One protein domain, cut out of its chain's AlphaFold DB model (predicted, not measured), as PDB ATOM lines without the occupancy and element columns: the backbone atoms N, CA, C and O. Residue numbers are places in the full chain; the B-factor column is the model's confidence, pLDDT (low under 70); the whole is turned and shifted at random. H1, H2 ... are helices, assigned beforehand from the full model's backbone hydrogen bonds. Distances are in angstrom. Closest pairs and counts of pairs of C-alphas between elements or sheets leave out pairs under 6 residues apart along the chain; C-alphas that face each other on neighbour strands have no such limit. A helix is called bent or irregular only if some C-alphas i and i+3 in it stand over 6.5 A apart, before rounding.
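This is residues 17 to 71 and 86 to 123 of the 124 residues of an uncharacterized protein of Thiocapsa roseopersicina (UniProt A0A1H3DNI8). Three long helical stretches, H1, H2 and H5b, run up and down side by side as a bundle, each against the one before it, with H2 packing on both others. The bent helix H5 runs on nearly straight past the bundle as an arm, H5a, whose residues 86 to 93 stick out, while short H3 packs on H5a and H4 follows it. The printed part has 93 residues, 87 of them in five named helices in the order H1 to H5, with no named strand; its class is all helix, and the whole is loose, with a radius of gyration of the C-alphas of 16.2 A and spans of 54 by 22 by 17 A.

Start at H1, residues 17 to 35, which forms a helical hairpin with H2, residues 39 to 58: they touch, closest at the C-alphas of Gly 33 and Leu 39, 4.1 A, at a shallow tilt of 7 degrees, opposite ways. H3, residues 60 to 65, meets H2 only through their link. H4, residues 67 to 71, is close to H3 but not clearly touching, with the C-alphas of Leu 62 and Trp 70 closest at 6.3 A. H5, residues 86 to 122, was assigned as one helix by its hydrogen bonds but is bent, C-alphas 103 and 106 being 6.9 A apart; its arms are H5a, 86 to 103, and H5b, 106 to 122, at 25 degrees. H5b touches H2, closest at the C-alphas of Gly 47 and Gly 113, 3.9 A, at a shallow tilt of 17 degrees, opposite ways. H5b is close to H1 but not clearly touching, with the C-alphas of Ala 19 and Leu 109 closest at 7.1 A. H5a touches H3 with residues 98 to 102 alone, closest at the C-alphas of Pro 61 and Asp 98, 5.8 A. Every O i to N i+4 pair is within hydrogen-bond range in H2, H3, H4 and H5a, against 14 of 15 in H1 and 11 of 13 in H5b.

Find C-alpha 17 at (-7.387, 29.699, 30.017); from there H1 runs 27.9 A, and H2 returns over 28.4 A. H5a begins at C-alpha 86, (-29.026, 34.199, 41.206), and is 25.9 A long; H5b is 25.4 A long and ends at C-alpha 122, (16.217, 37.631, 13.947).

Look for the two C-alphas farthest apart, those of His 37 and Pro 86, at 55.1 A. Residues 72 to 85 are not printed, and C-alphas 71 and 86 are 23.9 A apart across this cut. The links H1 to H2, H2 to H3 and H3 to H4 are tight, and no printed residue has a pLDDT under 70.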
ATOM      1  N   ALA A  17      -7.657  31.077  30.431       85.12
ATOM      2  CA  ALA A  17      -7.387  29.699  30.017       85.12
ATOM      3  C   ALA A  17      -6.394  29.639  28.844       85.12
ATOM      4  O   ALA A  17      -5.464  28.835  28.864       85.12
ATOM      5  N   GLY A  18      -6.526  30.553  27.874       82.31
ATOM      6  CA  GLY A  18      -5.582  30.678  26.763       82.31
ATOM      7  C   GLY A  18      -4.148  30.955  27.223       82.31
ATOM      8  O   GLY A  18      -3.217  30.353  26.702       82.31
ATOM      9  N   ALA A  19      -3.959  31.789  28.251       85.38
ATOM     10  CA  ALA A  19      -2.637  32.085  28.806       85.38
ATOM     11  C   ALA A  19      -2.040  30.891  29.566       85.38
ATOM     12  O   ALA A  19      -0.854  30.601  29.417       85.38
ATOM     13  N   TRP A  20      -2.862  30.163  30.327       88.62
ATOM     14  CA  TRP A  20      -2.430  28.954  31.036       88.62
ATOM     15  C   TRP A  20      -1.964  27.844  30.095       88.62
ATOM     16  O   TRP A  20      -1.110  27.058  30.483       88.62
ATOM     17  N   VAL A  21      -2.491  27.790  28.868       88.06
ATOM     18  CA  VAL A  21      -2.026  26.858  27.829       88.06
ATOM     19  C   VAL A  21      -0.837  27.435  27.057       88.06
ATOM     20  O   VAL A  21       0.144  26.730  26.825       88.06
ATOM     21  N   ALA A  22      -0.889  28.717  26.685       89.50
ATOM     22  CA  ALA A  22       0.143  29.360  25.878       89.50
ATOM     23  C   ALA A  22       1.513  29.369  26.570       89.50
ATOM     24  O   ALA A  22       2.512  29.054  25.928       89.50
ATOM     25  N   VAL A  23       1.576  29.685  27.868       90.62
ATOM     26  CA  VAL A  23       2.854  29.803  28.588       90.62
ATOM     27  C   VAL A  23       3.627  28.473  28.617       90.62
ATOM     28  O   VAL A  23       4.773  28.464  28.165       90.62
ATOM     29  N   PRO A  24       3.047  27.335  29.052       93.44
ATOM     30  CA  PRO A  24       3.724  26.040  28.974       93.44
ATOM     31  C   PRO A  24       4.131  25.656  27.552       93.44
ATOM     32  O   PRO A  24       5.240  25.168  27.359       93.44
ATOM     33  N   VAL A  25       3.273  25.902  26.553       92.00
ATOM     34  CA  VAL A  25       3.583  25.596  25.146       92.00
ATOM     35  C   VAL A  25       4.807  26.381  24.677       92.00
ATOM     36  O   VAL A  25       5.728  25.790  24.118       92.00
ATOM     37  N   VAL A  26       4.861  27.686  24.954       93.19
ATOM     38  CA  VAL A  26       6.007  28.536  24.607       93.19
ATOM     39  C   VAL A  26       7.276  28.045  25.302       93.19
ATOM     40  O   VAL A  26       8.304  27.895  24.643       93.19
ATOM     41  N   VAL A  27       7.219  27.734  26.600       94.25
ATOM     42  CA  VAL A  27       8.375  27.228  27.360       94.25
ATOM     43  C   VAL A  27       8.886  25.908  26.782       94.25
ATOM     44  O   VAL A  27      10.084  25.774  26.529       94.25
ATOM     45  N   VAL A  28       7.993  24.949  26.524       95.75
ATOM     46  CA  VAL A  28       8.356  23.628  25.990       95.75
ATOM     47  C   VAL A  28       8.951  23.747  24.589       95.75
ATOM     48  O   VAL A  28      10.013  23.183  24.333       95.75
ATOM     49  N   LEU A  29       8.321  24.506  23.689       93.12
ATOM     50  CA  LEU A  29       8.812  24.658  22.317       93.12
ATOM     51  C   LEU A  29      10.146  25.401  22.268       93.12
ATOM     52  O   LEU A  29      11.055  24.965  21.568       93.12
ATOM     53  N   THR A  30      10.301  26.464  23.058       90.75
ATOM     54  CA  THR A  30      11.567  27.209  23.137       90.75
ATOM     55  C   THR A  30      12.681  26.322  23.692       90.75
ATOM     56  O   THR A  30      13.800  26.351  23.185       90.75
ATOM     57  N   ARG A  31      12.378  25.476  24.688       93.56
ATOM     58  CA  ARG A  31      13.343  24.518  25.234       93.56
ATOM     59  C   ARG A  31      13.772  23.477  24.200       93.56
ATOM     60  O   ARG A  31      14.965  23.235  24.061       93.56
ATOM     61  N   ILE A  32      12.825  22.906  23.453       94.12
ATOM     62  CA  ILE A  32      13.128  21.950  22.375       94.12
ATOM     63  C   ILE A  32      13.969  22.619  21.283       94.12
ATOM     64  O   ILE A  32      14.955  22.040  20.833       94.12
ATOM     65  N   GLY A  33      13.612  23.840  20.876       91.69
ATOM     66  CA  GLY A  33      14.363  24.598  19.875       91.69
ATOM     67  C   GLY A  33      15.787  24.915  20.320       91.69
ATOM     68  O   GLY A  33      16.710  24.806  19.516       91.69
ATOM     69  N   TYR A  34      15.982  25.236  21.602       92.31
ATOM     70  CA  TYR A  34      17.309  25.414  22.187       92.31
ATOM     71  C   TYR A  34      18.135  24.122  22.126       92.31
ATOM     72  O   TYR A  34      19.254  24.139  21.624       92.31
ATOM     73  N   ASP A  35      17.562  22.996  22.565       94.56
ATOM     74  CA  ASP A  35      18.253  21.699  22.596       94.56
ATOM     75  C   ASP A  35      18.578  21.161  21.187       94.56
ATOM     76  O   ASP A  35      19.502  20.365  21.025       94.56
ATOM     77  N   ARG A  36      17.837  21.597  20.158       93.00
ATOM     78  CA  ARG A  36      18.031  21.202  18.750       93.00
ATOM     79  C   ARG A  36      18.808  22.215  17.907       93.00
ATOM     80  O   ARG A  36      18.994  21.964  16.724       93.00
ATOM     81  N   HIS A  37      19.252  23.334  18.484       90.38
ATOM     82  CA  HIS A  37      19.850  24.459  17.746       90.38
ATOM     83  C   HIS A  37      18.953  25.033  16.623       90.38
ATOM     84  O   HIS A  37      19.440  25.634  15.673       90.38
ATOM     85  N   GLU A  38      17.632  24.902  16.756       92.44
ATOM     86  CA  GLU A  38      16.618  25.356  15.787       92.44
ATOM     87  C   GLU A  38      15.702  26.430  16.406       92.44
ATOM     88  O   GLU A  38      14.510  26.513  16.105       92.44
ATOM     89  N   LEU A  39      16.236  27.253  17.317       90.69
ATOM     90  CA  LEU A  39      15.456  28.185  18.141       90.69
ATOM     91  C   LEU A  39      14.516  29.078  17.318       90.69
ATOM     92  O   LEU A  39      13.376  29.287  17.730       90.69
ATOM     93  N   SER A  40      14.961  29.545  16.148       92.50
ATOM     94  CA  SER A  40      14.145  30.332  15.217       92.50
ATOM     95  C   SER A  40      12.839  29.610  14.841       92.50
ATOM     96  O   SER A  40      11.751  30.128  15.089       92.50
ATOM     97  N   ALA A  41      12.909  28.369  14.350       92.81
ATOM     98  CA  ALA A  41      11.727  27.632  13.898       92.81
ATOM     99  C   ALA A  41      10.720  27.370  15.035       92.81
ATOM    100  O   ALA A  41       9.509  27.532  14.857       92.81
ATOM    101  N   TYR A  42      11.205  27.014  16.228       93.56
ATOM    102  CA  TYR A  42      10.326  26.744  17.371       93.56
ATOM    103  C   TYR A  42       9.771  28.023  18.009       93.56
ATOM    104  O   TYR A  42       8.630  28.007  18.469       93.56
ATOM    105  N   ALA A  43      10.517  29.133  17.997       91.88
ATOM    106  CA  ALA A  43      10.006  30.439  18.411       91.88
ATOM    107  C   ALA A  43       8.890  30.918  17.468       91.88
ATOM    108  O   ALA A  43       7.844  31.375  17.936       91.88
ATOM    109  N   ALA A  44       9.054  30.726  16.152       94.06
ATOM    110  CA  ALA A  44       8.021  31.023  15.163       94.06
ATOM    111  C   ALA A  44       6.731  30.238  15.447       94.06
ATOM    112  O   ALA A  44       5.642  30.818  15.527       94.06
ATOM    113  N   LEU A  45       6.855  28.924  15.660       94.50
ATOM    114  CA  LEU A  45       5.730  28.047  15.978       94.50
ATOM    115  C   LEU A  45       5.051  28.437  17.298       94.50
ATOM    116  O   LEU A  45       3.826  28.542  17.353       94.50
ATOM    117  N   ALA A  46       5.833  28.685  18.350       94.25
ATOM    118  CA  ALA A  46       5.321  29.096  19.652       94.25
ATOM    119  C   ALA A  46       4.534  30.412  19.563       94.25
ATOM    120  O   ALA A  46       3.424  30.506  20.090       94.25
ATOM    121  N   GLY A  47       5.070  31.399  18.839       95.00
ATOM    122  CA  GLY A  47       4.400  32.673  18.598       95.00
ATOM    123  C   GLY A  47       3.093  32.518  17.820       95.00
ATOM    124  O   GLY A  47       2.066  33.067  18.220       95.00
ATOM    125  N   ALA A  48       3.090  31.702  16.761       96.06
ATOM    126  CA  ALA A  48       1.889  31.434  15.971       96.06
ATOM    127  C   ALA A  48       0.786  30.763  16.806       96.06
ATOM    128  O   ALA A  48      -0.365  31.198  16.774       96.06
ATOM    129  N   LEU A  49       1.131  29.744  17.602       95.50
ATOM    130  CA  LEU A  49       0.175  29.066  18.483       95.50
ATOM    131  C   LEU A  49      -0.395  30.014  19.541       95.50
ATOM    132  O   LEU A  49      -1.602  30.015  19.781       95.50
ATOM    133  N   MET A  50       0.449  30.855  20.140       95.50
ATOM    134  CA  MET A  50       0.016  31.863  21.105       95.50
ATOM    135  C   MET A  50      -0.953  32.876  20.476       95.50
ATOM    136  O   MET A  50      -1.983  33.187  21.076       95.50
ATOM    137  N   ALA A  51      -0.682  33.329  19.248       96.31
ATOM    138  CA  ALA A  51      -1.570  34.240  18.533       96.31
ATOM    139  C   ALA A  51      -2.921  33.590  18.194       96.31
ATOM    140  O   ALA A  51      -3.968  34.202  18.415       96.31
ATOM    141  N   ILE A  52      -2.923  32.330  17.743       95.19
ATOM    142  CA  ILE A  52      -4.151  31.560  17.488       95.19
ATOM    143  C   ILE A  52      -4.984  31.431  18.769       95.19
ATOM    144  O   ILE A  52      -6.189  31.686  18.749       95.19
ATOM    145  N   LEU A  53      -4.355  31.095  19.900       93.00
ATOM    146  CA  LEU A  53      -5.035  31.034  21.197       93.00
ATOM    147  C   LEU A  53      -5.619  32.394  21.602       93.00
ATOM    148  O   LEU A  53      -6.723  32.448  22.147       93.00
ATOM    149  N   GLY A  54      -4.921  33.489  21.298       93.75
ATOM    150  CA  GLY A  54      -5.432  34.844  21.485       93.75
ATOM    151  C   GLY A  54      -6.695  35.122  20.670       93.75
ATOM    152  O   GLY A  54      -7.689  35.583  21.228       93.75
ATOM    153  N   VAL A  55      -6.714  34.756  19.385       94.31
ATOM    154  CA  VAL A  55      -7.897  34.905  18.516       94.31
ATOM    155  C   VAL A  55      -9.072  34.057  19.006       94.31
ATOM    156  O   VAL A  55     -10.203  34.539  19.059       94.31
ATOM    157  N   LEU A  56      -8.826  32.815  19.429       91.94
ATOM    158  CA  LEU A  56      -9.873  31.968  20.011       91.94
ATOM    159  C   LEU A  56     -10.425  32.555  21.318       91.94
ATOM    160  O   LEU A  56     -11.626  32.475  21.572       91.94
ATOM    161  N   THR A  57      -9.567  33.193  22.118       91.38
ATOM    162  CA  THR A  57      -9.965  33.886  23.351       91.38
ATOM    163  C   THR A  57     -10.828  35.115  23.048       91.38
ATOM    164  O   THR A  57     -11.848  35.309  23.705       91.38
ATOM    165  N   LEU A  58     -10.491  35.895  22.014       92.25
ATOM    166  CA  LEU A  58     -11.335  36.993  21.517       92.25
ATOM    167  C   LEU A  58     -12.706  36.495  21.045       92.25
ATOM    168  O   LEU A  58     -13.724  37.134  21.295       92.25
ATOM    169  N   GLY A  59     -12.736  35.334  20.389       90.31
ATOM    170  CA  GLY A  59     -13.957  34.690  19.911       90.31
ATOM    171  C   GLY A  59     -14.822  34.070  21.011       90.31
ATOM    172  O   GLY A  59     -15.896  33.553  20.713       90.31
ATOM    173  N   ARG A  60     -14.406  34.111  22.279       88.31
ATOM    174  CA  ARG A  60     -15.115  33.466  23.390       88.31
ATOM    175  C   ARG A  60     -16.627  33.760  23.451       88.31
ATOM    176  O   ARG A  60     -17.379  32.786  23.513       88.31
ATOM    177  N   PRO A  61     -17.116  35.015  23.435       88.19
ATOM    178  CA  PRO A  61     -18.557  35.260  23.510       88.19
ATOM    179  C   PRO A  61     -19.307  34.714  22.292       88.19
ATOM    180  O   PRO A  61     -20.405  34.184  22.444       88.19
ATOM    181  N   LEU A  62     -18.689  34.747  21.106       89.38
ATOM    182  CA  LEU A  62     -19.245  34.136  19.895       89.38
ATOM    183  C   LEU A  62     -19.371  32.617  20.043       89.38
ATOM    184  O   LEU A  62     -20.388  32.047  19.661       89.38
ATOM    185  N   LEU A  63     -18.370  31.962  20.635       87.31
ATOM    186  CA  LEU A  63     -18.382  30.519  20.889       87.31
ATOM    187  C   LEU A  63     -19.385  30.121  21.983       87.31
ATOM    188  O   LEU A  63     -19.928  29.017  21.946       87.31
ATOM    189  N   ARG A  64     -19.630  31.004  22.961       85.88
ATOM    190  CA  ARG A  64     -20.532  30.752  24.094       85.88
ATOM    191  C   ARG A  64     -22.001  30.976  23.740       85.88
ATOM    192  O   ARG A  64     -22.842  30.152  24.092       85.88
ATOM    193  N   LEU A  65     -22.305  32.098  23.096       86.50
ATOM    194  CA  LEU A  65     -23.671  32.564  22.845       86.50
ATOM    195  C   LEU A  65     -24.127  32.328  21.401       86.50
ATOM    196  O   LEU A  65     -25.322  32.189  21.150       86.50
ATOM    197  N   GLY A  66     -23.188  32.267  20.456       88.00
ATOM    198  CA  GLY A  66     -23.464  32.417  19.030       88.00
ATOM    199  C   GLY A  66     -23.442  33.887  18.594       88.00
ATOM    200  O   GLY A  66     -23.578  34.800  19.408       88.00
ATOM    201  N   TYR A  67     -23.263  34.113  17.290       86.69
ATOM    202  CA  TYR A  67     -23.123  35.457  16.716       86.69
ATOM    203  C   TYR A  67     -24.369  36.330  16.920       86.69
ATOM    204  O   TYR A  67     -24.249  37.450  17.412       86.69
ATOM    205  N   ASP A  68     -25.557  35.809  16.601       90.06
ATOM    206  CA  ASP A  68     -26.802  36.586  16.659       90.06
ATOM    207  C   ASP A  68     -27.157  37.010  18.089       90.06
ATOM    208  O   ASP A  68     -27.576  38.143  18.331       90.06
ATOM    209  N   GLU A  69     -26.950  36.111  19.054       87.31
ATOM    210  CA  GLU A  69     -27.220  36.374  20.467       87.31
ATOM    211  C   GLU A  69     -26.227  37.382  21.045       87.31
ATOM    212  O   GLU A  69     -26.632  38.339  21.703       87.31
ATOM    213  N   TRP A  70     -24.934  37.214  20.757       86.75
ATOM    214  CA  TRP A  70     -23.911  38.170  21.169       86.75
ATOM    215  C   TRP A  70     -24.163  39.565  20.575       86.75
ATOM    216  O   TRP A  70     -24.065  40.575  21.278       86.75
ATOM    217  N   LEU A  71     -24.558  39.642  19.300       88.00
ATOM    218  CA  LEU A  71     -24.899  40.908  18.654       88.00
ATOM    219  C   LEU A  71     -26.144  41.552  19.277       88.00
ATOM    220  O   LEU A  71     -26.212  42.774  19.390       88.00
ATOM    221  N   PRO A  86     -30.247  35.011  41.279       83.00
ATOM    222  CA  PRO A  86     -29.026  34.199  41.206       83.00
ATOM    223  C   PRO A  86     -28.608  33.801  39.779       83.00
ATOM    224  O   PRO A  86     -27.440  33.493  39.539       83.00
ATOM    225  N   GLU A  87     -29.549  33.760  38.837       79.25
ATOM    226  CA  GLU A  87     -29.276  33.463  37.428       79.25
ATOM    227  C   GLU A  87     -28.704  34.684  36.701       79.25
ATOM    228  O   GLU A  87     -27.713  34.555  35.979       79.25
ATOM    229  N   GLU A  88     -29.243  35.872  36.978       78.69
ATOM    230  CA  GLU A  88     -28.722  37.149  36.476       78.69
ATOM    231  C   GLU A  88     -27.297  37.406  36.973       78.69
ATOM    232  O   GLU A  88     -26.427  37.769  36.186       78.69
ATOM    233  N   GLN A  89     -27.005  37.096  38.240       82.25
ATOM    234  CA  GLN A  89     -25.648  37.213  38.790       82.25
ATOM    235  C   GLN A  89     -24.633  36.339  38.036       82.25
ATOM    236  O   GLN A  89     -23.488  36.738  37.822       82.25
ATOM    237  N   LYS A  90     -25.030  35.134  37.605       82.81
ATOM    238  CA  LYS A  90     -24.156  34.262  36.802       82.81
ATOM    239  C   LYS A  90     -23.961  34.802  35.390       82.81
ATOM    240  O   LYS A  90     -22.852  34.711  34.868       82.81
ATOM    241  N   ALA A  91     -25.014  35.343  34.781       82.06
ATOM    242  CA  ALA A  91     -24.937  35.949  33.458       82.06
ATOM    243  C   ALA A  91     -23.998  37.165  33.460       82.06
ATOM    244  O   ALA A  91     -23.108  37.240  32.616       82.06
ATOM    245  N   GLU A  92     -24.114  38.030  34.469       84.88
ATOM    246  CA  GLU A  92     -23.248  39.196  34.650       84.88
ATOM    247  C   GLU A  92     -21.779  38.787  34.859       84.88
ATOM    248  O   GLU A  92     -20.861  39.382  34.291       84.88
ATOM    249  N   LEU A  93     -21.523  37.729  35.639       85.75
ATOM    250  CA  LEU A  93     -20.169  37.197  35.811       85.75
ATOM    251  C   LEU A  93     -19.569  36.691  34.493       85.75
ATOM    252  O   LEU A  93     -18.388  36.931  34.231       85.75
ATOM    253  N   GLU A  94     -20.347  35.990  33.669       86.69
ATOM    254  CA  GLU A  94     -19.888  35.532  32.354       86.69
ATOM    255  C   GLU A  94     -19.666  36.695  31.385       86.69
ATOM    256  O   GLU A  94     -18.666  36.698  30.672       86.69
ATOM    257  N   GLU A  95     -20.513  37.721  31.410       86.94
ATOM    258  CA  GLU A  95     -20.328  38.935  30.612       86.94
ATOM    259  C   GLU A  95     -19.039  39.674  30.995       86.94
ATOM    260  O   GLU A  95     -18.226  40.004  30.131       86.94
ATOM    261  N   ARG A  96     -18.775  39.845  32.297       87.56
ATOM    262  CA  ARG A  96     -17.514  40.425  32.787       87.56
ATOM    263  C   ARG A  96     -16.301  39.611  32.333       87.56
ATOM    264  O   ARG A  96     -15.270  40.182  31.975       87.56
ATOM    265  N   ARG A  97     -16.397  38.279  32.335       87.88
ATOM    266  CA  ARG A  97     -15.323  37.392  31.860       87.88
ATOM    267  C   ARG A  97     -15.134  37.469  30.346       87.88
ATOM    268  O   ARG A  97     -13.993  37.436  29.890       87.88
ATOM    269  N   ASP A  98     -16.209  37.584  29.576       89.44
ATOM    270  CA  ASP A  98     -16.147  37.784  28.127       89.44
ATOM    271  C   ASP A  98     -15.517  39.148  27.796       89.44
ATOM    272  O   ASP A  98     -14.646  39.229  26.930       89.44
ATOM    273  N   ALA A  99     -15.859  40.198  28.548       89.88
ATOM    274  CA  ALA A  99     -15.237  41.514  28.425       89.88
ATOM    275  C   ALA A  99     -13.731  41.464  28.727       89.88
ATOM    276  O   ALA A  99     -12.934  42.002  27.962       89.88
ATOM    277  N   GLN A 100     -13.315  40.759  29.785       90.44
ATOM    278  CA  GLN A 100     -11.893  40.530  30.078       90.44
ATOM    279  C   GLN A 100     -11.183  39.759  28.957       90.44
ATOM    280  O   GLN A 100     -10.044  40.082  28.617       90.44
ATOM    281  N   ALA A 101     -11.844  38.756  28.375       89.06
ATOM    282  CA  ALA A 101     -11.293  37.988  27.265       89.06
ATOM    283  C   ALA A 101     -11.068  38.862  26.020       89.06
ATOM    284  O   ALA A 101     -10.005  38.788  25.403       89.06
ATOM    285  N   ILE A 102     -12.034  39.727  25.688       91.75
ATOM    286  CA  ILE A 102     -11.961  40.628  24.530       91.75
ATOM    287  C   ILE A 102     -10.962  41.766  24.745       91.75
ATOM    288  O   ILE A 102     -10.206  42.097  23.838       91.75
ATOM    289  N   GLN A 103     -10.981  42.400  25.916       92.88
ATOM    290  CA  GLN A 103     -10.247  43.649  26.135       92.88
ATOM    291  C   GLN A 103      -8.814  43.428  26.614       92.88
ATOM    292  O   GLN A 103      -7.969  44.292  26.397       92.88
ATOM    293  N   LEU A 104      -8.535  42.300  27.274       92.75
ATOM    294  CA  LEU A 104      -7.258  42.088  27.948       92.75
ATOM    295  C   LEU A 104      -6.525  40.843  27.452       92.75
ATOM    296  O   LEU A 104      -5.480  40.964  26.816       92.75
ATOM    297  N   SER A 105      -7.035  39.646  27.743       91.88
ATOM    298  CA  SER A 105      -6.246  38.426  27.528       91.88
ATOM    299  C   SER A 105      -6.114  38.054  26.053       91.88
ATOM    300  O   SER A 105      -5.022  37.690  25.622       91.88
ATOM    301  N   GLY A 106      -7.176  38.198  25.257       92.94
ATOM    302  CA  GLY A 106      -7.148  37.955  23.817       92.94
ATOM    303  C   GLY A 106      -6.122  38.830  23.089       92.94
ATOM    304  O   GLY A 106      -5.187  38.277  22.502       92.94
ATOM    305  N   PRO A 107      -6.214  40.174  23.164       96.19
ATOM    306  CA  PRO A 107      -5.261  41.066  22.507       96.19
ATOM    307  C   PRO A 107      -3.827  40.858  22.991       96.19
ATOM    308  O   PRO A 107      -2.911  40.825  22.173       96.19
ATOM    309  N   LEU A 108      -3.622  40.653  24.299       95.25
ATOM    310  CA  LEU A 108      -2.297  40.398  24.863       95.25
ATOM    311  C   LEU A 108      -1.646  39.156  24.236       95.25
ATOM    312  O   LEU A 108      -0.492  39.214  23.819       95.25
ATOM    313  N   LEU A 109      -2.387  38.048  24.133       95.06
ATOM    314  CA  LEU A 109      -1.897  36.814  23.515       95.06
ATOM    315  C   LEU A 109      -1.600  36.994  22.020       95.06
ATOM    316  O   LEU A 109      -0.570  36.516  21.548       95.06
ATOM    317  N   VAL A 110      -2.457  37.712  21.287       97.44
ATOM    318  CA  VAL A 110      -2.232  38.012  19.863       97.44
ATOM    319  C   VAL A 110      -0.968  38.846  19.669       97.44
ATOM    320  O   VAL A 110      -0.128  38.493  18.841       97.44
ATOM    321  N   ILE A 111      -0.802  39.921  20.442       97.12
ATOM    322  CA  ILE A 111       0.347  40.827  20.335       97.12
ATOM    323  C   ILE A 111       1.638  40.085  20.680       97.12
ATOM    324  O   ILE A 111       2.576  40.091  19.887       97.12
ATOM    325  N   LEU A 112       1.681  39.404  21.828       95.94
ATOM    326  CA  LEU A 112       2.872  38.670  22.256       95.94
ATOM    327  C   LEU A 112       3.211  37.524  21.302       95.94
ATOM    328  O   LEU A 112       4.376  37.350  20.958       95.94
ATOM    329  N   GLY A 113       2.208  36.782  20.826       95.88
ATOM    330  CA  GLY A 113       2.407  35.724  19.841       95.88
ATOM    331  C   GLY A 113       2.954  36.255  18.516       95.88
ATOM    332  O   GLY A 113       3.896  35.692  17.964       95.88
ATOM    333  N   THR A 114       2.431  37.390  18.046       96.81
ATOM    334  CA  THR A 114       2.912  38.052  16.824       96.81
ATOM    335  C   THR A 114       4.347  38.552  16.987       96.81
ATOM    336  O   THR A 114       5.168  38.341  16.098       96.81
ATOM    337  N   LEU A 115       4.684  39.163  18.128       95.94
ATOM    338  CA  LEU A 115       6.050  39.607  18.424       95.94
ATOM    339  C   LEU A 115       7.023  38.428  18.522       95.94
ATOM    340  O   LEU A 115       8.110  38.480  17.950       95.94
ATOM    341  N   LEU A 116       6.639  37.344  19.198       93.75
ATOM    342  CA  LEU A 116       7.458  36.135  19.296       93.75
ATOM    343  C   LEU A 116       7.671  35.489  17.918       93.75
ATOM    344  O   LEU A 116       8.778  35.079  17.581       93.75
ATOM    345  N   ASN A 117       6.629  35.459  17.087       94.06
ATOM    346  CA  ASN A 117       6.743  34.963  15.725       94.06
ATOM    347  C   ASN A 117       7.650  35.866  14.873       94.06
ATOM    348  O   ASN A 117       8.571  35.365  14.241       94.06
ATOM    349  N   GLY A 118       7.478  37.188  14.913       92.12
ATOM    350  CA  GLY A 118       8.323  38.122  14.162       92.12
ATOM    351  C   GLY A 118       9.789  38.113  14.608       92.12
ATOM    352  O   GLY A 118      10.690  38.148  13.774       92.12
ATOM    353  N   THR A 119      10.046  38.001  15.916       91.81
ATOM    354  CA  THR A 119      11.416  37.933  16.462       91.81
ATOM    355  C   THR A 119      12.163  36.670  16.042       91.81
ATOM    356  O   THR A 119      13.389  36.700  15.959       91.81
ATOM    357  N   SER A 120      11.458  35.592  15.681       90.44
ATOM    358  CA  SER A 120      12.089  34.369  15.171       90.44
ATOM    359  C   SER A 120      12.963  34.595  13.932       90.44
ATOM    360  O   SER A 120      13.988  33.929  13.789       90.44
ATOM    361  N   GLY A 121      12.622  35.572  13.083       85.69
ATOM    362  CA  GLY A 121      13.414  35.933  11.904       85.69
ATOM    363  C   GLY A 121      14.760  36.589  12.231       85.69
ATOM    364  O   GLY A 121      15.634  36.630  11.377       85.69
ATOM    365  N   PHE A 122      14.948  37.073  13.463       87.31
ATOM    366  CA  PHE A 122      16.217  37.631  13.947       87.31
ATOM    367  C   PHE A 122      17.064  36.607  14.718       87.31
ATOM    368  O   PHE A 122      18.194  36.907  15.089       87.31
ATOM    369  N   LEU A 123      16.510  35.420  14.992       79.56
ATOM    370  CA  LEU A 123      17.174  34.324  15.707       79.56
ATOM    371  C   LEU A 123      17.774  33.271  14.755       79.56
ATOM    372  O   LEU A 123      18.235  32.239  15.244       79.56
TER     373      LEU A 123